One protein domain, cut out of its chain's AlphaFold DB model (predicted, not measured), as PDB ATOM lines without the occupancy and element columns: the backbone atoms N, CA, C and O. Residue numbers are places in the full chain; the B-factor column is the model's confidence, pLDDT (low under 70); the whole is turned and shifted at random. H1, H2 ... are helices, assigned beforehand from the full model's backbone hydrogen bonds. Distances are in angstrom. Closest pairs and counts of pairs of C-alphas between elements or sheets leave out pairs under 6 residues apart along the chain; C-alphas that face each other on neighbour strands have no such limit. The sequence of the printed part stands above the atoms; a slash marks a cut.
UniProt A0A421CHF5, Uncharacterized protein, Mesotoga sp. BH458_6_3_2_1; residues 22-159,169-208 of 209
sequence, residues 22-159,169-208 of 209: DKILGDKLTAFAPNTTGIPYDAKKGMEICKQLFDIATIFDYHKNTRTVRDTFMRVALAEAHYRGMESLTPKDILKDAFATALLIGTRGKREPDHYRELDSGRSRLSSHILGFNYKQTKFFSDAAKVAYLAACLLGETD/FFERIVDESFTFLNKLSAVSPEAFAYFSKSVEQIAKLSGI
ATOM      1  N   ASP A  22     -13.085 -24.197  34.955       98.12
ATOM      2  CA  ASP A  22     -11.998 -23.256  35.251       98.12
ATOM      3  C   ASP A  22     -10.899 -23.271  34.172       98.12
ATOM      4  O   ASP A  22     -10.401 -22.221  33.771       98.12
ATOM      5  N   LYS A  23     -10.539 -24.457  33.657       97.81
ATOM      6  CA  LYS A  23      -9.553 -24.586  32.572       97.81
ATOM      7  C   LYS A  23     -10.102 -24.036  31.257       97.81
ATOM      8  O   LYS A  23      -9.407 -23.290  30.579       97.81
ATOM      9  N   ILE A  24     -11.352 -24.371  30.927       97.88
ATOM     10  CA  ILE A  24     -12.011 -23.867  29.712       97.88
ATOM     11  C   ILE A  24     -12.111 -22.338  29.764       97.88
ATOM     12  O   ILE A  24     -11.852 -21.675  28.767       97.88
ATOM     13  N   LEU A  25     -12.440 -21.768  30.926       98.50
ATOM     14  CA  LEU A  25     -12.546 -20.323  31.106       98.50
ATOM     15  C   LEU A  25     -11.213 -19.610  30.842       98.50
ATOM     16  O   LEU A  25     -11.191 -18.597  30.145       98.50
ATOM     17  N   GLY A  26     -10.111 -20.151  31.374       97.75
ATOM     18  CA  GLY A  26      -8.771 -19.596  31.169       97.75
ATOM     19  C   GLY A  26      -8.337 -19.642  29.704       97.75
ATOM     20  O   GLY A  26      -7.816 -18.654  29.199       97.75
ATOM     21  N   ASP A  27      -8.608 -20.750  29.016       96.62
ATOM     22  CA  ASP A  27      -8.350 -20.913  27.580       96.62
ATOM     23  C   ASP A  27      -9.157 -19.904  26.742       96.62
ATOM     24  O   ASP A  27      -8.594 -19.083  26.015       96.62
ATOM     25  N   LYS A  28     -10.479 -19.874  26.942       96.88
ATOM     26  CA  LYS A  28     -11.410 -18.991  26.226       96.88
ATOM     27  C   LYS A  28     -11.058 -17.513  26.356       96.88
ATOM     28  O   LYS A  28     -11.180 -16.771  25.382       96.88
ATOM     29  N   LEU A  29     -10.596 -17.084  27.532       97.62
ATOM     30  CA  LEU A  29     -10.212 -15.694  27.766       97.62
ATOM     31  C   LEU A  29      -9.051 -15.238  26.863       97.62
ATOM     32  O   LEU A  29      -9.044 -14.081  26.446       97.62
ATOM     33  N   THR A  30      -8.120 -16.125  26.490       95.00
ATOM     34  CA  THR A  30      -7.011 -15.776  25.573       95.00
ATOM     35  C   THR A  30      -7.497 -15.465  24.152       95.00
ATOM     36  O   THR A  30      -6.916 -14.626  23.459       95.00
ATOM     37  N   ALA A  31      -8.613 -16.075  23.738       93.31
ATOM     38  CA  ALA A  31      -9.215 -15.896  22.419       93.31
ATOM     39  C   ALA A  31     -10.061 -14.610  22.293       93.31
ATOM     40  O   ALA A  31     -10.423 -14.220  21.178       93.31
ATOM     41  N   PHE A  32     -10.386 -13.952  23.412       96.31
ATOM     42  CA  PHE A  32     -11.219 -12.744  23.457       96.31
ATOM     43  C   PHE A  32     -10.429 -11.429  23.336       96.31
ATOM     44  O   PHE A  32     -11.050 -10.380  23.249       96.31
ATOM     45  N   ALA A  33      -9.095 -11.458  23.317       92.88
ATOM     46  CA  ALA A  33      -8.236 -10.270  23.312       92.88
ATOM     47  C   ALA A  33      -7.808  -9.869  21.870       92.88
ATOM     48  O   ALA A  33      -6.820 -10.394  21.354       92.88
ATOM     49  N   PRO A  34      -8.557  -9.003  21.160       90.19
ATOM     50  CA  PRO A  34      -8.462  -8.823  19.708       90.19
ATOM     51  C   PRO A  34      -7.197  -8.102  19.224       90.19
ATOM     52  O   PRO A  34      -6.794  -8.300  18.080       90.19
ATOM     53  N   ASN A  35      -6.553  -7.290  20.058       90.12
ATOM     54  CA  ASN A  35      -5.313  -6.595  19.692       90.12
ATOM     55  C   ASN A  35      -4.060  -7.431  19.998       90.12
ATOM     56  O   ASN A  35      -2.944  -6.995  19.721       90.12
ATOM     57  N   THR A  36      -4.234  -8.617  20.585       89.50
ATOM     58  CA  THR A  36      -3.151  -9.505  21.009       89.50
ATOM     59  C   THR A  36      -3.351 -10.917  20.442       89.50
ATOM     60  O   THR A  36      -3.189 -11.151  19.242       89.50
ATOM     61  N   THR A  37      -3.700 -11.893  21.279       87.69
ATOM     62  CA  THR A  37      -3.782 -13.315  20.907       87.69
ATOM     63  C   THR A  37      -5.150 -13.753  20.407       87.69
ATOM     64  O   THR A  37      -5.306 -14.863  19.905       87.69
ATOM     65  N   GLY A  38      -6.161 -12.908  20.547       86.81
ATOM     66  CA  GLY A  38      -7.540 -13.221  20.222       86.81
ATOM     67  C   GLY A  38      -7.887 -13.075  18.746       86.81
ATOM     68  O   GLY A  38      -7.040 -13.005  17.847       86.81
ATOM     69  N   ILE A  39      -9.184 -13.094  18.476       88.75
ATOM     70  CA  ILE A  39      -9.719 -12.846  17.138       88.75
ATOM     71  C   ILE A  39      -9.588 -11.344  16.841       88.75
ATOM     72  O   ILE A  39     -10.194 -10.563  17.568       88.75
ATOM     73  N   PRO A  40      -8.839 -10.934  15.802       90.69
ATOM     74  CA  PRO A  40      -8.581  -9.522  15.555       90.69
ATOM     75  C   PRO A  40      -9.824  -8.759  15.096       90.69
ATOM     76  O   PRO A  40     -10.688  -9.322  14.410       90.69
ATOM     77  N   TYR A  41      -9.865  -7.468  15.437       90.44
ATOM     78  CA  TYR A  41     -10.776  -6.500  14.823       90.44
ATOM     79  C   TYR A  41     -10.553  -6.411  13.310       90.44
ATOM     80  O   TYR A  41      -9.541  -6.882  12.781       90.44
ATOM     81  N   ASP A  42     -11.536  -5.858  12.601       86.50
ATOM     82  CA  ASP A  42     -11.530  -5.610  11.154       86.50
ATOM     83  C   ASP A  42     -11.390  -6.864  10.271       86.50
ATOM     84  O   ASP A  42     -11.477  -6.803   9.041       86.50
ATOM     85  N   ALA A  43     -11.296  -8.050  10.872       82.62
ATOM     86  CA  ALA A  43     -11.287  -9.328  10.172       82.62
ATOM     87  C   ALA A  43     -12.695  -9.794   9.758       82.62
ATOM     88  O   ALA A  43     -12.859 -10.929   9.302       82.62
ATOM     89  N   LYS A  44     -13.722  -8.942   9.930       84.12
ATOM     90  CA  LYS A  44     -15.157  -9.265   9.784       84.12
ATOM     91  C   LYS A  44     -15.605 -10.395  10.719       84.12
ATOM     92  O   LYS A  44     -16.554 -11.125  10.407       84.12
ATOM     93  N   LYS A  45     -14.927 -10.517  11.864       91.31
ATOM     94  CA  LYS A  45     -15.100 -11.595  12.847       91.31
ATOM     95  C   LYS A  45     -15.684 -11.118  14.183       91.31
ATOM     96  O   LYS A  45     -15.618 -11.831  15.183       91.31
ATOM     97  N   GLY A  46     -16.327  -9.946  14.206       93.56
ATOM     98  CA  GLY A  46     -17.039  -9.450  15.390       93.56
ATOM     99  C   GLY A  46     -18.020 -10.453  16.014       93.56
ATOM    100  O   GLY A  46     -18.123 -10.534  17.233       93.56
ATOM    101  N   MET A  47     -18.703 -11.281  15.211       94.94
ATOM    102  CA  MET A  47     -19.598 -12.321  15.744       94.94
ATOM    103  C   MET A  47     -18.823 -13.393  16.519       94.94
ATOM    104  O   MET A  47     -19.281 -13.850  17.563       94.94
ATOM    105  N   GLU A  48     -17.657 -13.799  16.027       95.50
ATOM    106  CA  GLU A  48     -16.778 -14.771  16.669       95.50
ATOM    107  C   GLU A  48     -16.181 -14.210  17.967       95.50
ATOM    108  O   GLU A  48     -16.133 -14.941  18.956       95.50
ATOM    109  N   ILE A  49     -15.827 -12.918  18.014       96.50
ATOM    110  CA  ILE A  49     -15.435 -12.241  19.265       96.50
ATOM    111  C   ILE A  49     -16.601 -12.275  20.267       96.50
ATOM    112  O   ILE A  49     -16.426 -12.665  21.422       96.50
ATOM    113  N   CYS A  50     -17.821 -11.950  19.823       96.62
ATOM    114  CA  CYS A  50     -19.009 -12.004  20.678       96.62
ATOM    115  C   CYS A  50     -19.351 -13.423  21.159       96.62
ATOM    116  O   CYS A  50     -19.903 -13.564  22.249       96.62
ATOM    117  N   LYS A  51     -19.026 -14.469  20.386       95.75
ATOM    118  CA  LYS A  51     -19.155 -15.867  20.834       95.75
ATOM    119  C   LYS A  51     -18.197 -16.159  21.985       95.75
ATOM    120  O   LYS A  51     -18.641 -16.713  22.982       95.75
ATOM    121  N   GLN A  52     -16.931 -15.731  21.888       97.31
ATOM    122  CA  GLN A  52     -15.992 -15.886  23.008       97.31
ATOM    123  C   GLN A  52     -16.492 -15.140  24.245       97.31
ATOM    124  O   GLN A  52     -16.525 -15.720  25.324       97.31
ATOM    125  N   LEU A  53     -16.965 -13.898  24.087       98.06
ATOM    126  CA  LEU A  53     -17.547 -13.130  25.190       98.06
ATOM    127  C   LEU A  53     -18.689 -13.882  25.885       98.06
ATOM    128  O   LEU A  53     -18.710 -13.994  27.109       98.06
ATOM    129  N   PHE A  54     -19.636 -14.385  25.093       96.75
ATOM    130  CA  PHE A  54     -20.793 -15.116  25.593       96.75
ATOM    131  C   PHE A  54     -20.384 -16.402  26.327       96.75
ATOM    132  O   PHE A  54     -20.875 -16.662  27.428       96.75
ATOM    133  N   ASP A  55     -19.462 -17.181  25.750       96.69
ATOM    134  CA  ASP A  55     -18.941 -18.406  26.361       96.69
ATOM    135  C   ASP A  55     -18.241 -18.099  27.693       96.69
ATOM    136  O   ASP A  55     -18.545 -18.733  28.703       96.69
ATOM    137  N   ILE A  56     -17.350 -17.100  27.726       98.50
ATOM    138  CA  ILE A  56     -16.614 -16.700  28.937       98.50
ATOM    139  C   ILE A  56     -17.593 -16.278  30.029       98.50
ATOM    140  O   ILE A  56     -17.506 -16.787  31.143       98.50
ATOM    141  N   ALA A  57     -18.540 -15.387  29.720       98.00
ATOM    142  CA  ALA A  57     -19.523 -14.915  30.693       98.00
ATOM    143  C   ALA A  57     -20.416 -16.051  31.218       98.00
ATOM    144  O   ALA A  57     -20.726 -16.086  32.406       98.00
ATOM    145  N   THR A  58     -20.777 -17.008  30.358       96.12
ATOM    146  CA  THR A  58     -21.571 -18.181  30.750       96.12
ATOM    147  C   THR A  58     -20.775 -19.118  31.656       96.12
ATOM    148  O   THR A  58     -21.279 -19.549  32.689       96.12
ATOM    149  N   ILE A  59     -19.524 -19.432  31.308       98.00
ATOM    150  CA  ILE A  59     -18.671 -20.333  32.101       98.00
ATOM    151  C   ILE A  59     -18.256 -19.668  33.419       98.00
ATOM    152  O   ILE A  59     -18.153 -20.347  34.442       98.00
ATOM    153  N   PHE A  60     -18.062 -18.346  33.416       98.44
ATOM    154  CA  PHE A  60     -17.750 -17.555  34.603       98.44
ATOM    155  C   PHE A  60     -18.771 -17.781  35.724       98.44
ATOM    156  O   PHE A  60     -18.376 -17.907  36.882       98.44
ATOM    157  N   ASP A  61     -20.057 -17.928  35.413       96.69
ATOM    158  CA  ASP A  61     -21.078 -18.162  36.441       96.69
ATOM    159  C   ASP A  61     -20.881 -19.501  37.185       96.69
ATOM    160  O   ASP A  61     -21.274 -19.628  38.345       96.69
ATOM    161  N   TYR A  62     -20.182 -20.466  36.576       96.81
ATOM    162  CA  TYR A  62     -19.928 -21.803  37.128       96.81
ATOM    163  C   TYR A  62     -18.481 -22.046  37.569       96.81
ATOM    164  O   TYR A  62     -18.167 -23.150  38.033       96.81
ATOM    165  N   HIS A  63     -17.587 -21.070  37.393       96.94
ATOM    166  CA  HIS A  63     -16.193 -21.226  37.794       96.94
ATOM    167  C   HIS A  63     -16.075 -21.270  39.323       96.94
ATOM    168  O   HIS A  63     -16.831 -20.612  40.042       96.94
ATOM    169  N   LYS A  64     -15.118 -22.058  39.813       95.81
ATOM    170  CA  LYS A  64     -14.904 -22.305  41.247       95.81
ATOM    171  C   LYS A  64     -13.499 -21.947  41.703       95.81
ATOM    172  O   LYS A  64     -13.321 -21.578  42.858       95.81
ATOM    173  N   ASN A  65     -12.504 -22.081  40.828       97.56
ATOM    174  CA  ASN A  65     -11.106 -21.909  41.197       97.56
ATOM    175  C   ASN A  65     -10.406 -20.912  40.266       97.56
ATOM    176  O   ASN A  65      -9.862 -21.287  39.224       97.56
ATOM    177  N   THR A  66     -10.364 -19.643  40.684       98.12
ATOM    178  CA  THR A  66      -9.699 -18.555  39.947       98.12
ATOM    179  C   THR A  66      -8.222 -18.841  39.691       98.12
ATOM    180  O   THR A  66      -7.707 -18.512  38.626       98.12
ATOM    181  N   ARG A  67      -7.528 -19.512  40.619       97.94
ATOM    182  CA  ARG A  67      -6.126 -19.911  40.421       97.94
ATOM    183  C   ARG A  67      -5.979 -20.880  39.250       97.94
ATOM    184  O   ARG A  67      -5.079 -20.704  38.444       97.94
ATOM    185  N   THR A  68      -6.885 -21.847  39.101       98.31
ATOM    186  CA  THR A  68      -6.873 -22.765  37.946       98.31
ATOM    187  C   THR A  68      -7.146 -22.024  36.636       98.31
ATOM    188  O   THR A  68      -6.493 -22.316  35.631       98.31
ATOM    189  N   VAL A  69      -8.059 -21.043  36.649       98.62
ATOM    190  CA  VAL A  69      -8.300 -20.151  35.501       98.62
ATOM    191  C   VAL A  69      -7.014 -19.413  35.135       98.62
ATOM    192  O   VAL A  69      -6.583 -19.473  33.986       98.62
ATOM    193  N   ARG A  70      -6.362 -18.786  36.122       98.38
ATOM    194  CA  ARG A  70      -5.112 -18.041  35.946       98.38
ATOM    195  C   ARG A  70      -3.999 -18.920  35.398       98.38
ATOM    196  O   ARG A  70      -3.416 -18.586  34.378       98.38
ATOM    197  N   ASP A  71      -3.717 -20.046  36.043       97.81
ATOM    198  CA  ASP A  71      -2.611 -20.925  35.661       97.81
ATOM    199  C   ASP A  71      -2.806 -21.475  34.240       97.81
ATOM    200  O   ASP A  71      -1.840 -21.614  33.487       97.81
ATOM    201  N   THR A  72      -4.056 -21.748  33.854       98.00
ATOM    202  CA  THR A  72      -4.395 -22.156  32.485       98.00
ATOM    203  C   THR A  72      -4.210 -21.000  31.510       98.00
ATOM    204  O   THR A  72      -3.504 -21.163  30.518       98.00
ATOM    205  N   PHE A  73      -4.765 -19.825  31.822       98.25
ATOM    206  CA  PHE A  73      -4.621 -18.620  31.008       98.25
ATOM    207  C   PHE A  73      -3.146 -18.294  30.754       98.25
ATOM    208  O   PHE A  73      -2.757 -18.133  29.607       98.25
ATOM    209  N   MET A  74      -2.301 -18.273  31.790       96.25
ATOM    210  CA  MET A  74      -0.874 -17.952  31.656       96.25
ATOM    211  C   MET A  74      -0.154 -18.909  30.697       96.25
ATOM    212  O   MET A  74       0.673 -18.473  29.900       96.25
ATOM    213  N   ARG A  75      -0.472 -20.209  30.752       95.25
ATOM    214  CA  ARG A  75       0.130 -21.219  29.868       95.25
ATOM    215  C   ARG A  75      -0.344 -21.072  28.424       95.25
ATOM    216  O   ARG A  75       0.483 -21.101  27.519       95.25
ATOM    217  N   VAL A  76      -1.652 -20.918  28.218       95.69
ATOM    218  CA  VAL A  76      -2.245 -20.805  26.878       95.69
ATOM    219  C   VAL A  76      -1.853 -19.480  26.225       95.69
ATOM    220  O   VAL A  76      -1.424 -19.474  25.081       95.69
ATOM    221  N   ALA A  77      -1.897 -18.373  26.968       94.31
ATOM    222  CA  ALA A  77      -1.555 -17.039  26.483       94.31
ATOM    223  C   ALA A  77      -0.131 -16.972  25.910       94.31
ATOM    224  O   ALA A  77       0.075 -16.412  24.838       94.31
ATOM    225  N   LEU A  78       0.843 -17.580  26.598       91.62
ATOM    226  CA  LEU A  78       2.224 -17.656  26.113       91.62
ATOM    227  C   LEU A  78       2.341 -18.502  24.840       91.62
ATOM    228  O   LEU A  78       3.044 -18.111  23.910       91.62
ATOM    229  N   ALA A  79       1.646 -19.642  24.785       91.69
ATOM    230  CA  ALA A  79       1.646 -20.497  23.602       91.69
ATOM    231  C   ALA A  79       1.024 -19.782  22.390       91.69
ATOM    232  O   ALA A  79       1.626 -19.756  21.319       91.69
ATOM    233  N   GLU A  80      -0.135 -19.146  22.564       90.44
ATOM    234  CA  GLU A  80      -0.830 -18.389  21.513       90.44
ATOM    235  C   GLU A  80      -0.017 -17.182  21.025       90.44
ATOM    236  O   GLU A  80       0.081 -16.947  19.819       90.44
ATOM    237  N   ALA A  81       0.611 -16.435  21.940       89.81
ATOM    238  CA  ALA A  81       1.488 -15.320  21.584       89.81
ATOM    239  C   ALA A  81       2.676 -15.797  20.737       89.81
ATOM    240  O   ALA A  81       2.983 -15.190  19.708       89.81
ATOM    241  N   HIS A  82       3.293 -16.921  21.115       89.06
ATOM    242  CA  HIS A  82       4.370 -17.532  20.343       89.06
ATOM    243  C   HIS A  82       3.902 -17.985  18.951       89.06
ATOM    244  O   HIS A  82       4.532 -17.630  17.956       89.06
ATOM    245  N   TYR A  83       2.761 -18.678  18.844       86.94
ATOM    246  CA  TYR A  83       2.202 -19.093  17.549       86.94
ATOM    247  C   TYR A  83       1.908 -17.917  16.606       86.94
ATOM    248  O   TYR A  83       1.937 -18.083  15.386       86.94
ATOM    249  N   ARG A  84       1.648 -16.725  17.153       84.00
ATOM    250  CA  ARG A  84       1.401 -15.490  16.394       84.00
ATOM    251  C   ARG A  84       2.658 -14.664  16.117       84.00
ATOM    252  O   ARG A  84       2.545 -13.593  15.526       84.00
ATOM    253  N   GLY A  85       3.835 -15.133  16.534       87.31
ATOM    254  CA  GLY A  85       5.095 -14.397  16.394       87.31
ATOM    255  C   GLY A  85       5.174 -13.143  17.272       87.31
ATOM    256  O   GLY A  85       5.928 -12.222  16.967       87.31
ATOM    257  N   MET A  86       4.385 -13.081  18.349       87.00
ATOM    258  CA  MET A  86       4.302 -11.948  19.274       87.00
ATOM    259  C   MET A  86       5.059 -12.244  20.575       87.00
ATOM    260  O   MET A  86       4.505 -12.181  21.669       87.00
ATOM    261  N   GLU A  87       6.341 -12.588  20.461       82.94
ATOM    262  CA  GLU A  87       7.160 -13.082  21.583       82.94
ATOM    263  C   GLU A  87       7.393 -12.050  22.699       82.94
ATOM    264  O   GLU A  87       7.750 -12.414  23.817       82.94
ATOM    265  N   SER A  88       7.171 -10.762  22.419       87.81
ATOM    266  CA  SER A  88       7.269  -9.684  23.404       87.81
ATOM    267  C   SER A  88       6.008  -9.502  24.254       87.81
ATOM    268  O   SER A  88       6.066  -8.787  25.256       87.81
ATOM    269  N   LEU A  89       4.876 -10.115  23.882       92.00
ATOM    270  CA  LEU A  89       3.639  -9.989  24.649       92.00
ATOM    271  C   LEU A  89       3.720 -10.780  25.947       92.00
ATOM    272  O   LEU A  89       4.007 -11.978  25.967       92.00
ATOM    273  N   THR A  90       3.366 -10.118  27.043       94.75
ATOM    274  CA  THR A  90       3.174 -10.798  28.318       94.75
ATOM    275  C   THR A  90       1.711 -11.216  28.484       94.75
ATOM    276  O   THR A  90       0.805 -10.560  27.960       94.75
ATOM    277  N   PRO A  91       1.417 -12.240  29.305       95.88
ATOM    278  CA  PRO A  91       0.038 -12.554  29.676       95.88
ATOM    279  C   PRO A  91      -0.714 -11.365  30.295       95.88
ATOM    280  O   PRO A  91      -1.927 -11.250  30.140       95.88
ATOM    281  N   LYS A  92      -0.001 -10.440  30.958       96.25
ATOM    282  CA  LYS A  92      -0.599  -9.208  31.489       96.25
ATOM    283  C   LYS A  92      -1.086  -8.285  30.372       96.25
ATOM    284  O   LYS A  92      -2.123  -7.653  30.543       96.25
ATOM    285  N   ASP A  93      -0.387  -8.216  29.243       96.56
ATOM    286  CA  ASP A  93      -0.801  -7.390  28.101       96.56
ATOM    287  C   ASP A  93      -2.068  -7.949  27.448       96.56
ATOM    288  O   ASP A  93      -2.992  -7.194  27.150       96.56
ATOM    289  N   ILE A  94      -2.175  -9.276  27.353       96.81
ATOM    290  CA  ILE A  94      -3.374  -9.964  26.847       96.81
ATOM    291  C   ILE A  94      -4.571  -9.739  27.788       96.81
ATOM    292  O   ILE A  94      -5.679  -9.456  27.331       96.81
ATOM    293  N   LEU A  95      -4.368  -9.791  29.112       98.06
ATOM    294  CA  LEU A  95      -5.429  -9.464  30.078       98.06
ATOM    295  C   LEU A  95      -5.867  -7.999  29.988       98.06
ATOM    296  O   LEU A  95      -7.061  -7.716  30.092       98.06
ATOM    297  N   LYS A  96      -4.928  -7.066  29.792       97.50
ATOM    298  CA  LYS A  96      -5.249  -5.644  29.591       97.50
ATOM    299  C   LYS A  96      -6.056  -5.427  28.313       97.50
ATOM    300  O   LYS A  96      -6.990  -4.634  28.335       97.50
ATOM    301  N   ASP A  97      -5.737  -6.140  27.237       97.75
ATOM    302  CA  ASP A  97      -6.489  -6.090  25.980       97.75
ATOM    303  C   ASP A  97      -7.909  -6.666  26.132       97.75
ATOM    304  O   ASP A  97      -8.891  -6.024  25.746       97.75
ATOM    305  N   ALA A  98      -8.056  -7.811  26.809       98.25
ATOM    306  CA  ALA A  98      -9.368  -8.364  27.158       98.25
ATOM    307  C   ALA A  98     -10.193  -7.385  28.020       98.25
ATOM    308  O   ALA A  98     -11.376  -7.153  27.752       98.25
ATOM    309  N   PHE A  99      -9.566  -6.766  29.025       98.19
ATOM    310  CA  PHE A  99     -10.196  -5.749  29.867       98.19
ATOM    311  C   PHE A  99     -10.618  -4.515  29.059       98.19
ATOM    312  O   PHE A  99     -11.751  -4.050  29.191       98.19
ATOM    313  N   ALA A 100      -9.739  -3.992  28.201       97.31
ATOM    314  CA  ALA A 100     -10.013  -2.829  27.361       97.31
ATOM    315  C   ALA A 100     -11.158  -3.101  26.375       97.31
ATOM    316  O   ALA A 100     -12.050  -2.267  26.219       97.31
ATOM    317  N   THR A 101     -11.193  -4.295  25.786       98.00
ATOM    318  CA  THR A 101     -12.270  -4.739  24.890       98.00
ATOM    319  C   THR A 101     -13.609  -4.865  25.622       98.00
ATOM    320  O   THR A 101     -14.641  -4.398  25.134       98.00
ATOM    321  N   ALA A 102     -13.617  -5.415  26.837       98.25
ATOM    322  CA  ALA A 102     -14.812  -5.434  27.675       98.25
ATOM    323  C   ALA A 102     -15.278  -4.013  28.055       98.25
ATOM    324  O   ALA A 102     -16.470  -3.694  27.985       98.25
ATOM    325  N   LEU A 103     -14.341  -3.127  28.399       97.31
ATOM    326  CA  LEU A 103     -14.626  -1.730  28.714       97.31
ATOM    327  C   LEU A 103     -15.210  -0.994  27.503       97.31
ATOM    328  O   LEU A 103     -16.177  -0.246  27.652       97.31
ATOM    329  N   LEU A 104     -14.684  -1.243  26.303       97.06
ATOM    330  CA  LEU A 104     -15.184  -0.674  25.055       97.06
ATOM    331  C   LEU A 104     -16.689  -0.924  24.891       97.06
ATOM    332  O   LEU A 104     -17.438   0.016  24.602       97.06
ATOM    333  N   ILE A 105     -17.135  -2.154  25.165       97.69
ATOM    334  CA  ILE A 105     -18.551  -2.545  25.158       97.69
ATOM    335  C   ILE A 105     -19.339  -1.772  26.222       97.69
ATOM    336  O   ILE A 105     -20.356  -1.151  25.900       97.69
ATOM    337  N   GLY A 106     -18.858  -1.745  27.469       95.94
ATOM    338  CA  GLY A 106     -19.506  -1.019  28.571       95.94
ATOM    339  C   GLY A 106     -19.627   0.492  28.328       95.94
ATOM    340  O   GLY A 106     -20.604   1.120  28.739       95.94
ATOM    341  N   THR A 107     -18.667   1.080  27.606       94.31
ATOM    342  CA  THR A 107     -18.661   2.509  27.240       94.31
ATOM    343  C   THR A 107     -19.475   2.843  25.997       94.31
ATOM    344  O   THR A 107     -19.673   4.026  25.713       94.31
ATOM    345  N   ARG A 108     -19.913   1.824  25.247       94.88
ATOM    346  CA  ARG A 108     -20.516   1.956  23.915       94.88
ATOM    347  C   ARG A 108     -19.616   2.667  22.908       94.88
ATOM    348  O   ARG A 108     -20.061   3.570  22.203       94.88
ATOM    349  N   GLY A 109     -18.339   2.290  22.867       93.00
ATOM    350  CA  GLY A 109     -17.426   2.828  21.860       93.00
ATOM    351  C   GLY A 109     -16.960   4.255  22.123       93.00
ATOM    352  O   GLY A 109     -16.638   4.957  21.172       93.00
ATOM    353  N   LYS A 110     -16.926   4.713  23.385       90.06
ATOM    354  CA  LYS A 110     -16.588   6.115  23.711       90.06
ATOM    355  C   LYS A 110     -15.251   6.561  23.102       90.06
ATOM    356  O   LYS A 110     -15.130   7.719  22.720       90.06
ATOM    357  N   ARG A 111     -14.258   5.664  23.063       88.31
ATOM    358  CA  ARG A 111     -12.923   5.926  22.496       88.31
ATOM    359  C   ARG A 111     -12.735   5.316  21.106       88.31
ATOM    360  O   ARG A 111     -12.118   5.950  20.264       88.31
ATOM    361  N   GLU A 112     -13.297   4.134  20.859       93.69
ATOM    362  CA  GLU A 112     -13.126   3.389  19.602       93.69
ATOM    363  C   GLU A 112     -14.500   3.001  19.019       93.69
ATOM    364  O   GLU A 112     -14.953   1.858  19.143       93.69
ATOM    365  N   PRO A 113     -15.235   3.962  18.431       95.06
ATOM    366  CA  PRO A 113     -16.610   3.736  17.994       95.06
ATOM    367  C   PRO A 113     -16.721   2.704  16.868       95.06
ATOM    368  O   PRO A 113     -17.732   2.007  16.801       95.06
ATOM    369  N   ASP A 114     -15.709   2.571  16.008       95.19
ATOM    370  CA  ASP A 114     -15.711   1.603  14.904       95.19
ATOM    371  C   ASP A 114     -15.572   0.161  15.396       95.19
ATOM    372  O   ASP A 114     -16.420  -0.673  15.069       95.19
ATOM    373  N   HIS A 115     -14.617  -0.113  16.291       96.31
ATOM    374  CA  HIS A 115     -14.507  -1.414  16.957       96.31
ATOM    375  C   HIS A 115     -15.793  -1.764  17.725       96.31
ATOM    376  O   HIS A 115     -16.290  -2.888  17.649       96.31
ATOM    377  N   TYR A 116     -16.419  -0.791  18.401       96.88
ATOM    378  CA  TYR A 116     -17.714  -1.028  19.044       96.88
ATOM    379  C   TYR A 116     -18.829  -1.356  18.039       96.88
ATOM    380  O   TYR A 116     -19.639  -2.244  18.308       96.88
ATOM    381  N   ARG A 117     -18.886  -0.685  16.880       96.06
ATOM    382  CA  ARG A 117     -19.861  -1.001  15.818       96.06
ATOM    383  C   ARG A 117     -19.660  -2.412  15.274       96.06
ATOM    384  O   ARG A 117     -20.656  -3.104  15.046       96.06
ATOM    385  N   GLU A 118     -18.415  -2.856  15.094       96.00
ATOM    386  CA  GLU A 118     -18.127  -4.241  14.704       96.00
ATOM    387  C   GLU A 118     -18.681  -5.227  15.742       96.00
ATOM    388  O   GLU A 118     -19.390  -6.172  15.380       96.00
ATOM    389  N   LEU A 119     -18.425  -4.983  17.029       96.62
ATOM    390  CA  LEU A 119     -18.905  -5.836  18.115       96.62
ATOM    391  C   LEU A 119     -20.437  -5.819  18.242       96.62
ATOM    392  O   LEU A 119     -21.050  -6.873  18.392       96.62
ATOM    393  N   ASP A 120     -21.091  -4.662  18.143       95.69
ATOM    394  CA  ASP A 120     -22.555  -4.568  18.253       95.69
ATOM    395  C   ASP A 120     -23.276  -5.204  17.046       95.69
ATOM    396  O   ASP A 120     -24.323  -5.855  17.188       95.69
ATOM    397  N   SER A 121     -22.675  -5.104  15.856       95.00
ATOM    398  CA  SER A 121     -23.095  -5.861  14.670       95.00
ATOM    399  C   SER A 121     -22.899  -7.370  14.872       95.00
ATOM    400  O   SER A 121     -23.809  -8.166  14.614       95.00
ATOM    401  N   GLY A 122     -21.748  -7.770  15.422       95.06
ATOM    402  CA  GLY A 122     -21.440  -9.146  15.813       95.06
ATOM    403  C   GLY A 122     -22.458  -9.729  16.794       95.06
ATOM    404  O   GLY A 122     -22.995 -10.810  16.544       95.06
ATOM    405  N   ARG A 123     -22.803  -8.983  17.850       95.38
ATOM    406  CA  ARG A 123     -23.862  -9.314  18.819       95.38
ATOM    407  C   ARG A 123     -25.203  -9.530  18.125       95.38
ATOM    408  O   ARG A 123     -25.889 -10.513  18.400       95.38
ATOM    409  N   SER A 124     -25.581  -8.621  17.227       92.88
ATOM    410  CA  SER A 124     -26.861  -8.696  16.512       92.88
ATOM    411  C   SER A 124     -26.957  -9.970  15.664       92.88
ATOM    412  O   SER A 124     -27.982 -10.649  15.698       92.88
ATOM    413  N   ARG A 125     -25.870 -10.352  14.982       92.62
ATOM    414  CA  ARG A 125     -25.773 -11.614  14.222       92.62
ATOM    415  C   ARG A 125     -25.755 -12.848  15.128       92.62
ATOM    416  O   ARG A 125     -26.388 -13.852  14.814       92.62
ATOM    417  N   LEU A 126     -25.056 -12.779  16.259       92.12
ATOM    418  CA  LEU A 126     -24.997 -13.866  17.237       92.12
ATOM    419  C   LEU A 126     -26.377 -14.174  17.837       92.12
ATOM    420  O   LEU A 126     -26.665 -15.329  18.134       92.12
ATOM    421  N   SER A 127     -27.256 -13.175  17.959       87.31
ATOM    422  CA  SER A 127     -28.592 -13.356  18.537       87.31
ATOM    423  C   SER A 127     -29.445 -14.419  17.833       87.31
ATOM    424  O   SER A 127     -30.314 -14.983  18.484       87.31
ATOM    425  N   SER A 128     -29.229 -14.706  16.544       86.50
ATOM    426  CA  SER A 128     -29.952 -15.776  15.833       86.50
ATOM    427  C   SER A 128     -29.350 -17.173  16.030       86.50
ATOM    428  O   SER A 128     -29.973 -18.161  15.655       86.50
ATOM    429  N   HIS A 129     -28.148 -17.264  16.602       85.44
ATOM    430  CA  HIS A 129     -27.415 -18.519  16.802       85.44
ATOM    431  C   HIS A 129     -27.528 -19.049  18.236       85.44
ATOM    432  O   HIS A 129     -27.200 -20.207  18.488       85.44
ATOM    433  N   ILE A 130     -27.963 -18.213  19.180       83.50
ATOM    434  CA  ILE A 130     -28.170 -18.613  20.570       83.50
ATOM    435  C   ILE A 130     -29.586 -19.176  20.706       83.50
ATOM    436  O   ILE A 130     -30.579 -18.487  20.474       83.50
ATOM    437  N   LEU A 131     -29.678 -20.451  21.080       73.88
ATOM    438  CA  LEU A 131     -30.959 -21.126  21.256       73.88
ATOM    439  C   LEU A 131     -31.685 -20.590  22.495       73.88
ATOM    440  O   LEU A 131     -31.145 -20.587  23.598       73.88
ATOM    441  N   GLY A 132     -32.941 -20.189  22.314       66.19
ATOM    442  CA  GLY A 132     -33.861 -19.917  23.418       66.19
ATOM    443  C   GLY A 132     -33.854 -18.493  23.982       66.19
ATOM    444  O   GLY A 132     -34.676 -18.220  24.853       66.19
ATOM    445  N   PHE A 133     -33.012 -17.566  23.502       72.62
ATOM    446  CA  PHE A 133     -33.137 -16.145  23.859       72.62
ATOM    447  C   PHE A 133     -32.410 -15.192  22.903       72.62
ATOM    448  O   PHE A 133     -31.359 -15.497  22.348       72.62
ATOM    449  N   ASN A 134     -32.949 -13.976  22.784       79.75
ATOM    450  CA  ASN A 134     -32.300 -12.890  22.056       79.75
ATOM    451  C   ASN A 134     -31.132 -12.322  22.874       79.75
ATOM    452  O   ASN A 134     -31.317 -11.965  24.043       79.75
ATOM    453  N   TYR A 135     -29.957 -12.155  22.257       90.56
ATOM    454  CA  TYR A 135     -28.792 -11.550  22.910       90.56
ATOM    455  C   TYR A 135     -28.950 -10.025  22.984       90.56
ATOM    456  O   TYR A 135     -28.425  -9.245  22.179       90.56
ATOM    457  N   LYS A 136     -29.773  -9.612  23.951       91.75
ATOM    458  CA  LYS A 136     -30.120  -8.217  24.213       91.75
ATOM    459  C   LYS A 136     -28.895  -7.423  24.647       91.75
ATOM    460  O   LYS A 136     -27.965  -7.941  25.259       91.75
ATOM    461  N   GLN A 137     -28.954  -6.123  24.395       93.56
ATOM    462  CA  GLN A 137     -27.871  -5.204  24.714       93.56
ATOM    463  C   GLN A 137     -27.568  -5.122  26.224       93.56
ATOM    464  O   GLN A 137     -26.411  -5.006  26.604       93.56
ATOM    465  N   THR A 138     -28.573  -5.264  27.096       94.31
ATOM    466  CA  THR A 138     -28.362  -5.329  28.554       94.31
ATOM    467  C   THR A 138     -27.511  -6.528  28.966       94.31
ATOM    468  O   THR A 138     -26.584  -6.357  29.756       94.31
ATOM    469  N   LYS A 139     -27.773  -7.705  28.376       95.25
ATOM    470  CA  LYS A 139     -26.967  -8.914  28.584       95.25
ATOM    471  C   LYS A 139     -25.565  -8.769  27.991       95.25
ATOM    472  O   LYS A 139     -24.594  -9.213  28.580       95.25
ATOM    473  N   PHE A 140     -25.436  -8.106  26.845       96.88
ATOM    474  CA  PHE A 140     -24.124  -7.821  26.259       96.88
ATOM    475  C   PHE A 140     -23.251  -6.963  27.186       96.88
ATOM    476  O   PHE A 140     -22.059  -7.219  27.322       96.88
ATOM    477  N   PHE A 141     -23.851  -5.990  27.884       98.06
ATOM    478  CA  PHE A 141     -23.142  -5.206  28.896       98.06
ATOM    479  C   PHE A 141     -22.777  -6.025  30.138       98.06
ATOM    480  O   PHE A 141     -21.661  -5.872  30.625       98.06
ATOM    481  N   SER A 142     -23.672  -6.877  30.654       98.00
ATOM    482  CA  SER A 142     -23.363  -7.713  31.825       98.00
ATOM    483  C   SER A 142     -22.282  -8.745  31.510       98.00
ATOM    484  O   SER A 142     -21.357  -8.919  32.298       98.00
ATOM    485  N   ASP A 143     -22.342  -9.370  30.331       98.31
ATOM    486  CA  ASP A 143     -21.343 -10.341  29.884       98.31
ATOM    487  C   ASP A 143     -19.967  -9.668  29.754       98.31
ATOM    488  O   ASP A 143     -18.982 -10.175  30.288       98.31
ATOM    489  N   ALA A 144     -19.898  -8.473  29.150       98.62
ATOM    490  CA  ALA A 144     -18.665  -7.682  29.104       98.62
ATOM    491  C   ALA A 144     -18.151  -7.328  30.506       98.62
ATOM    492  O   ALA A 144     -16.964  -7.488  30.785       98.62
ATOM    493  N   ALA A 145     -19.031  -6.906  31.412       98.69
ATOM    494  CA  ALA A 145     -18.640  -6.543  32.769       98.69
ATOM    495  C   ALA A 145     -18.056  -7.733  33.555       98.69
ATOM    496  O   ALA A 145     -17.062  -7.566  34.262       98.69
ATOM    497  N   LYS A 146     -18.607  -8.945  33.388       98.81
ATOM    498  CA  LYS A 146     -18.053 -10.179  33.977       98.81
ATOM    499  C   LYS A 146     -16.640 -10.464  33.468       98.81
ATOM    500  O   LYS A 146     -15.762 -10.795  34.265       98.81
ATOM    501  N   VAL A 147     -16.395 -10.285  32.166       98.75
ATOM    502  CA  VAL A 147     -15.051 -10.451  31.587       98.75
ATOM    503  C   VAL A 147     -14.076  -9.395  32.101       98.75
ATOM    504  O   VAL A 147     -12.954  -9.747  32.466       98.75
ATOM    505  N   ALA A 148     -14.496  -8.131  32.202       98.69
ATOM    506  CA  ALA A 148     -13.673  -7.076  32.795       98.69
ATOM    507  C   ALA A 148     -13.294  -7.404  34.248       98.69
ATOM    508  O   ALA A 148     -12.131  -7.268  34.627       98.69
ATOM    509  N   TYR A 149     -14.248  -7.901  35.039       98.75
ATOM    510  CA  TYR A 149     -14.009  -8.278  36.430       98.75
ATOM    511  C   TYR A 149     -13.042  -9.457  36.540       98.75
ATOM    512  O   TYR A 149     -12.075  -9.386  37.299       98.75
ATOM    513  N   LEU A 150     -13.246 -10.505  35.735       98.81
ATOM    514  CA  LEU A 150     -12.331 -11.641  35.677       98.81
ATOM    515  C   LEU A 150     -10.914 -11.192  35.299       98.81
ATOM    516  O   LEU A 150      -9.966 -11.522  36.005       98.81
ATOM    517  N   ALA A 151     -10.763 -10.408  34.227       98.62
ATOM    518  CA  ALA A 151      -9.460  -9.922  33.780       98.62
ATOM    519  C   ALA A 151      -8.762  -9.071  34.856       98.62
ATOM    520  O   ALA A 151      -7.569  -9.256  35.101       98.62
ATOM    521  N   ALA A 152      -9.501  -8.196  35.547       98.38
ATOM    522  CA  ALA A 152      -8.968  -7.379  36.636       98.38
ATOM    523  C   ALA A 152      -8.518  -8.224  37.841       98.38
ATOM    524  O   ALA A 152      -7.437  -7.987  38.381       98.38
ATOM    525  N   CYS A 153      -9.291  -9.243  38.231       98.50
ATOM    526  CA  CYS A 153      -8.892 -10.189  39.277       98.50
ATOM    527  C   CYS A 153      -7.639 -10.984  38.893       98.50
ATOM    528  O   CYS A 153      -6.726 -11.118  39.704       98.50
ATOM    529  N   LEU A 154      -7.549 -11.466  37.649       98.31
ATOM    530  CA  LEU A 154      -6.364 -12.183  37.169       98.31
ATOM    531  C   LEU A 154      -5.119 -11.286  37.137       98.31
ATOM    532  O   LEU A 154      -4.046 -11.741  37.531       98.31
ATOM    533  N   LEU A 155      -5.264 -10.018  36.731       97.25
ATOM    534  CA  LEU A 155      -4.191  -9.016  36.783       97.25
ATOM    535  C   LEU A 155      -3.725  -8.739  38.217       97.25
ATOM    536  O   LEU A 155      -2.526  -8.594  38.445       97.25
ATOM    537  N   GLY A 156      -4.670  -8.663  39.158       96.12
ATOM    538  CA  GLY A 156      -4.410  -8.442  40.581       96.12
ATOM    539  C   GLY A 156      -4.054  -9.687  41.374       96.12
ATOM    540  O   GLY A 156      -3.852  -9.596  42.580       96.12
ATOM    541  N   GLU A 157      -3.991 -10.843  40.715       96.31
ATOM    542  CA  GLU A 157      -3.773 -12.136  41.353       96.31
ATOM    543  C   GLU A 157      -4.766 -12.455  42.493       96.31
ATOM    544  O   GLU A 157      -4.447 -13.230  43.397       96.31
ATOM    545  N   THR A 158      -5.983 -11.906  42.418       97.19
ATOM    546  CA  THR A 158      -7.074 -12.093  43.385       97.19
ATOM    547  C   THR A 158      -8.123 -13.087  42.888       97.19
ATOM    548  O   THR A 158      -8.182 -13.428  41.704       97.19
ATOM    549  N   ASP A 159      -8.976 -13.569  43.796       97.69
ATOM    550  CA  ASP A 159     -10.072 -14.467  43.436       97.69
ATOM    551  C   ASP A 159     -11.289 -13.710  42.876       97.69
ATOM    552  O   ASP A 159     -11.752 -12.721  43.448       97.69
ATOM    553  N   PHE A 169     -26.293  -2.274  46.560       88.12
ATOM    554  CA  PHE A 169     -26.068  -0.885  46.191       88.12
ATOM    555  C   PHE A 169     -24.592  -0.647  45.866       88.12
ATOM    556  O   PHE A 169     -23.706  -1.020  46.634       88.12
ATOM    557  N   PHE A 170     -24.336   0.030  44.747       92.44
ATOM    558  CA  PHE A 170     -23.001   0.447  44.336       92.44
ATOM    559  C   PHE A 170     -22.922   1.966  44.292       92.44
ATOM    560  O   PHE A 170     -23.713   2.624  43.609       92.44
ATOM    561  N   GLU A 171     -21.934   2.514  44.995       92.88
ATOM    562  CA  GLU A 171     -21.608   3.930  44.900       92.88
ATOM    563  C   GLU A 171     -21.156   4.296  43.484       92.88
ATOM    564  O   GLU A 171     -20.707   3.464  42.690       92.88
ATOM    565  N   ARG A 172     -21.289   5.582  43.153       94.44
ATOM    566  CA  ARG A 172     -20.820   6.092  41.867       94.44
ATOM    567  C   ARG A 172     -19.305   5.963  41.786       94.44
ATOM    568  O   ARG A 172     -18.591   6.349  42.704       94.44
ATOM    569  N   ILE A 173     -18.821   5.524  40.632       95.19
ATOM    570  CA  ILE A 173     -17.395   5.513  40.324       95.19
ATOM    571  C   ILE A 173     -16.917   6.965  40.220       95.19
ATOM    572  O   ILE A 173     -17.442   7.728  39.400       95.19
ATOM    573  N   VAL A 174     -15.934   7.320  41.049       94.25
ATOM    574  CA  VAL A 174     -15.335   8.665  41.118       94.25
ATOM    575  C   VAL A 174     -14.055   8.807  40.296       94.25
ATOM    576  O   VAL A 174     -13.713   9.921  39.920       94.25
ATOM    577  N   ASP A 175     -13.379   7.701  39.966       92.38
ATOM    578  CA  ASP A 175     -12.206   7.714  39.085       92.38
ATOM    579  C   ASP A 175     -12.601   8.228  37.694       92.38
ATOM    580  O   ASP A 175     -13.397   7.603  36.981       92.38
ATOM    581  N   GLU A 176     -12.034   9.372  37.303       90.25
ATOM    582  CA  GLU A 176     -12.308  10.063  36.041       90.25
ATOM    583  C   GLU A 176     -12.112   9.163  34.817       90.25
ATOM    584  O   GLU A 176     -12.874   9.267  33.845       90.25
ATOM    585  N   SER A 177     -11.177   8.212  34.900       90.12
ATOM    586  CA  SER A 177     -10.891   7.224  33.859       90.12
ATOM    587  C   SER A 177     -12.048   6.261  33.613       90.12
ATOM    588  O   SER A 177     -12.076   5.630  32.558       90.12
ATOM    589  N   PHE A 178     -13.007   6.160  34.540       94.19
ATOM    590  CA  PHE A 178     -14.104   5.188  34.510       94.19
ATOM    591  C   PHE A 178     -15.491   5.785  34.800       94.19
ATOM    592  O   PHE A 178     -16.496   5.082  34.677       94.19
ATOM    593  N   THR A 179     -15.599   7.085  35.101       94.38
ATOM    594  CA  THR A 179     -16.878   7.772  35.402       94.38
ATOM    595  C   THR A 179     -17.990   7.555  34.368       94.38
ATOM    596  O   THR A 179     -19.173   7.641  34.703       94.38
ATOM    597  N   PHE A 180     -17.657   7.260  33.108       92.00
ATOM    598  CA  PHE A 180     -18.642   6.960  32.064       92.00
ATOM    599  C   PHE A 180     -19.457   5.687  32.343       92.00
ATOM    600  O   PHE A 180     -20.595   5.600  31.877       92.00
ATOM    601  N   LEU A 181     -18.919   4.739  33.119       95.56
ATOM    602  CA  LEU A 181     -19.610   3.506  33.507       95.56
ATOM    603  C   LEU A 181     -20.797   3.789  34.426       95.56
ATOM    604  O   LEU A 181     -21.742   3.009  34.436       95.56
ATOM    605  N   ASN A 182     -20.836   4.947  35.100       95.81
ATOM    606  CA  ASN A 182     -21.982   5.362  35.916       95.81
ATOM    607  C   ASN A 182     -23.297   5.436  35.125       95.81
ATOM    608  O   ASN A 182     -24.363   5.410  35.726       95.81
ATOM    609  N   LYS A 183     -23.258   5.525  33.787       93.94
ATOM    610  CA  LYS A 183     -24.469   5.454  32.949       93.94
ATOM    611  C   LYS A 183     -25.100   4.056  32.938       93.94
ATOM    612  O   LYS A 183     -26.281   3.934  32.619       93.94
ATOM    613  N   LEU A 184     -24.333   3.009  33.252       95.38
ATOM    614  CA  LEU A 184     -24.825   1.634  33.294       95.38
ATOM    615  C   LEU A 184     -25.718   1.376  34.505       95.38
ATOM    616  O   LEU A 184     -26.584   0.521  34.389       95.38
ATOM    617  N   SER A 185     -25.600   2.130  35.603       93.94
ATOM    618  CA  SER A 185     -26.415   1.903  36.807       93.94
ATOM    619  C   SER A 185     -27.923   1.953  36.533       93.94
ATOM    620  O   SER A 185     -28.680   1.205  37.137       93.94
ATOM    621  N   ALA A 186     -28.352   2.775  35.570       92.12
ATOM    622  CA  ALA A 186     -29.746   2.866  35.142       92.12
ATOM    623  C   ALA A 186     -30.134   1.857  34.042       92.12
ATOM    624  O   ALA A 186     -31.314   1.573  33.864       92.12
ATOM    625  N   VAL A 187     -29.171   1.348  33.264       93.25
ATOM    626  CA  VAL A 187     -29.440   0.515  32.072       93.25
ATOM    627  C   VAL A 187     -29.251  -0.975  32.345       93.25
ATOM    628  O   VAL A 187     -29.997  -1.806  31.835       93.25
ATOM    629  N   SER A 188     -28.219  -1.318  33.106       95.12
ATOM    630  CA  SER A 188     -27.890  -2.670  33.537       95.12
ATOM    631  C   SER A 188     -27.176  -2.577  34.892       95.12
ATOM    632  O   SER A 188     -25.951  -2.418  34.925       95.12
ATOM    633  N   PRO A 189     -27.930  -2.635  36.009       95.94
ATOM    634  CA  PRO A 189     -27.363  -2.622  37.357       95.94
ATOM    635  C   PRO A 189     -26.319  -3.724  37.572       95.94
ATOM    636  O   PRO A 189     -25.275  -3.458  38.156       95.94
ATOM    637  N   GLU A 190     -26.543  -4.920  37.013       97.00
ATOM    638  CA  GLU A 190     -25.569  -6.020  37.020       97.00
ATOM    639  C   GLU A 190     -24.250  -5.616  36.351       97.00
ATOM    640  O   GLU A 190     -23.174  -5.784  36.924       97.00
ATOM    641  N   ALA A 191     -24.315  -5.046  35.140       97.94
ATOM    642  CA  ALA A 191     -23.110  -4.606  34.444       97.94
ATOM    643  C   ALA A 191     -22.375  -3.530  35.249       97.94
ATOM    644  O   ALA A 191     -21.151  -3.566  35.359       97.94
ATOM    645  N   PHE A 192     -23.120  -2.590  35.836       98.00
ATOM    646  CA  PHE A 192     -22.539  -1.559  36.687       98.00
ATOM    647  C   PHE A 192     -21.837  -2.157  37.912       98.00
ATOM    648  O   PHE A 192     -20.694  -1.796  38.169       98.00
ATOM    649  N   ALA A 193     -22.458  -3.114  38.603       97.94
ATOM    650  CA  ALA A 193     -21.877  -3.806  39.753       97.94
ATOM    651  C   ALA A 193     -20.525  -4.460  39.419       97.94
ATOM    652  O   ALA A 193     -19.510  -4.192  40.069       97.94
ATOM    653  N   TYR A 194     -20.482  -5.267  38.355       98.56
ATOM    654  CA  TYR A 194     -19.250  -5.933  37.927       98.56
ATOM    655  C   TYR A 194     -18.173  -4.941  37.470       98.56
ATOM    656  O   TYR A 194     -17.009  -5.095  37.844       98.56
ATOM    657  N   PHE A 195     -18.526  -3.899  36.711       98.25
ATOM    658  CA  PHE A 195     -17.558  -2.872  36.319       98.25
ATOM    659  C   PHE A 195     -17.023  -2.089  37.521       98.25
ATOM    660  O   PHE A 195     -15.818  -1.856  37.584       98.25
ATOM    661  N   SER A 196     -17.862  -1.751  38.502       97.50
ATOM    662  CA  SER A 196     -17.418  -1.124  39.754       97.50
ATOM    663  C   SER A 196     -16.415  -2.012  40.491       97.50
ATOM    664  O   SER A 196     -15.328  -1.547  40.834       97.50
ATOM    665  N   LYS A 197     -16.694  -3.319  40.621       97.62
ATOM    666  CA  LYS A 197     -15.722  -4.281  41.172       97.62
ATOM    667  C   LYS A 197     -14.438  -4.361  40.363       97.62
ATOM    668  O   LYS A 197     -13.361  -4.462  40.939       97.62
ATOM    669  N   SER A 198     -14.534  -4.281  39.043       97.69
ATOM    670  CA  SER A 198     -13.368  -4.276  38.163       97.69
ATOM    671  C   SER A 198     -12.483  -3.052  38.420       97.69
ATOM    672  O   SER A 198     -11.274  -3.192  38.586       97.69
ATOM    673  N   VAL A 199     -13.083  -1.862  38.525       96.38
ATOM    674  CA  VAL A 199     -12.374  -0.607  38.823       96.38
ATOM    675  C   VAL A 199     -11.736  -0.646  40.212       96.38
ATOM    676  O   VAL A 199     -10.569  -0.283  40.341       96.38
ATOM    677  N   GLU A 200     -12.436  -1.160  41.231       95.00
ATOM    678  CA  GLU A 200     -11.863  -1.377  42.570       95.00
ATOM    679  C   GLU A 200     -10.602  -2.261  42.520       95.00
ATOM    680  O   GLU A 200      -9.631  -1.993  43.228       95.00
ATOM    681  N   GLN A 201     -10.597  -3.320  41.699       95.25
ATOM    682  CA  GLN A 201      -9.427  -4.194  41.540       95.25
ATOM    683  C   GLN A 201      -8.275  -3.483  40.819       95.25
ATOM    684  O   GLN A 201      -7.134  -3.576  41.266       95.25
ATOM    685  N   ILE A 202      -8.557  -2.736  39.747       94.31
ATOM    686  CA  ILE A 202      -7.527  -1.978  39.020       94.31
ATOM    687  C   ILE A 202      -6.917  -0.876  39.895       94.31
ATOM    688  O   ILE A 202      -5.700  -0.711  39.902       94.31
ATOM    689  N   ALA A 203      -7.722  -0.167  40.688       90.94
ATOM    690  CA  ALA A 203      -7.226   0.873  41.588       90.94
ATOM    691  C   ALA A 203      -6.226   0.320  42.620       90.94
ATOM    692  O   ALA A 203      -5.205   0.952  42.895       90.94
ATOM    693  N   LYS A 204      -6.471  -0.891  43.141       90.00
ATOM    694  CA  LYS A 204      -5.535  -1.574  44.050       90.00
ATOM    695  C   LYS A 204      -4.192  -1.864  43.381       90.00
ATOM    696  O   LYS A 204      -3.175  -1.772  44.050       90.00
ATOM    697  N   LEU A 205      -4.175  -2.175  42.085       86.12
ATOM    698  CA  LEU A 205      -2.935  -2.425  41.342       86.12
ATOM    699  C   LEU A 205      -2.098  -1.158  41.172       86.12
ATOM    700  O   LEU A 205      -0.886  -1.198  41.368       86.12
ATOM    701  N   SER A 206      -2.744  -0.041  40.834       74.94
ATOM    702  CA  SER A 206      -2.068   1.248  40.650       74.94
ATOM    703  C   SER A 206      -1.528   1.832  41.960       74.94
ATOM    704  O   SER A 206      -0.578   2.603  41.930       74.94
ATOM    705  N   GLY A 207      -2.112   1.466  43.107       59.09
ATOM    706  CA  GLY A 207      -1.655   1.892  44.436       59.09
ATOM    707  C   GLY A 207      -0.537   1.041  45.055       59.09
ATOM    708  O   GLY A 207      -0.144   1.315  46.186       59.09
ATOM    709  N   ILE A 208      -0.058  -0.001  44.363       52.03
ATOM    710  CA  ILE A 208       1.027  -0.898  44.817       52.03
ATOM    711  C   ILE A 208       2.376  -0.556  44.136       52.03
ATOM    712  O   ILE A 208       3.394  -1.170  44.454       52.03
TER     713      ILE A 208
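This is residues 22 to 159 and 169 to 208 of the 209 residues of an uncharacterized protein of Mesotoga sp. BH458_6_3_2_1 (UniProt A0A421CHF5). Two long helices, H4 and H6, run side by side in opposite ways as the core; H8 packs along H6 away from H1 to H3, while H2, H1 and H3 form a rough row that crosses one side of the core. H5 crosses H2 at residues 46 to 51, and the short H7 folds against H8 at residues 191 to 195. The printed part has 178 residues, with eight named helices, H1 to H8 in chain order, and no named strand; the class is all helix. It is compact, with a radius of gyration of the C-alphas of 15.2 A, and rounded, with spans of 42 by 42 by 31 A.

H1, residues 22 to 31, begins with C-alpha 22 at (-11.998, -23.256, 35.251). H2 holds residues 46 to 60 and is 20.9 A long from first to last C-alpha. H3, residues 66 to 83, is 25.4 A long, and H4, residues 91 to 107, is 24.1 A. H5 holds residues 113 to 126. H6, residues 137 to 155, is the longest by residues, at 26.9 A; its C-alpha 137 is at (-27.871, -5.204, 24.714). H7 holds residues 179 to 186. H8, residues 189 to 206, is 25.8 A long and ends with C-alpha 206 at (-2.068, 1.248, 40.650).

H4 is the hub, touching H1, H3, H5, H6 and H7. H4 and H6 run opposite ways at a shallow tilt of 26 degrees; their closest C-alphas, of Ala 102 and Ala 144, are 4.7 A apart. H6 touches H8 at a shallow tilt of 22 degrees, the same way, closest at the C-alphas of Ser 142 and Ala 191, 4.1 A. With residues 143 to 147 alone, H6 touches H2 at a steep tilt of 67 degrees, closest at Asp 143 and Ala 57, C-alphas 5.0 A apart. H1 and H2 form a helical hairpin at 20 degrees, and H1 touches H3 at a tilt of 35.2 degrees, only just steep, with the C-alphas of Gly 26 and Phe 73 4.3 A apart. H2 and H5 are only just about perpendicular, at 72 degrees; the C-alphas of Met 47 and Gly 122 are 3.7 A apart. H7 and H8 form a helical hairpin at 25 degrees. Every O i to N i+4 pair is within hydrogen-bond range in H2, H3, H4, H5, H6 and H8; in H1 4 of 6 are, and in H7 0 of 4, beside 3 of 5 O i to N i+3 pairs.

The two C-alphas farthest apart, of Gly 85 and Phe 169, are 45.2 A apart. Residues 160 to 168 are not printed, and C-alphas 159 and 169 are 21.2 A apart across the cut. Of the links printed whole, H1 to H2 is long, with 14 residues. Residues 132 and 207 to 208 have pLDDT under 70; the mean of the printed part is 93.6.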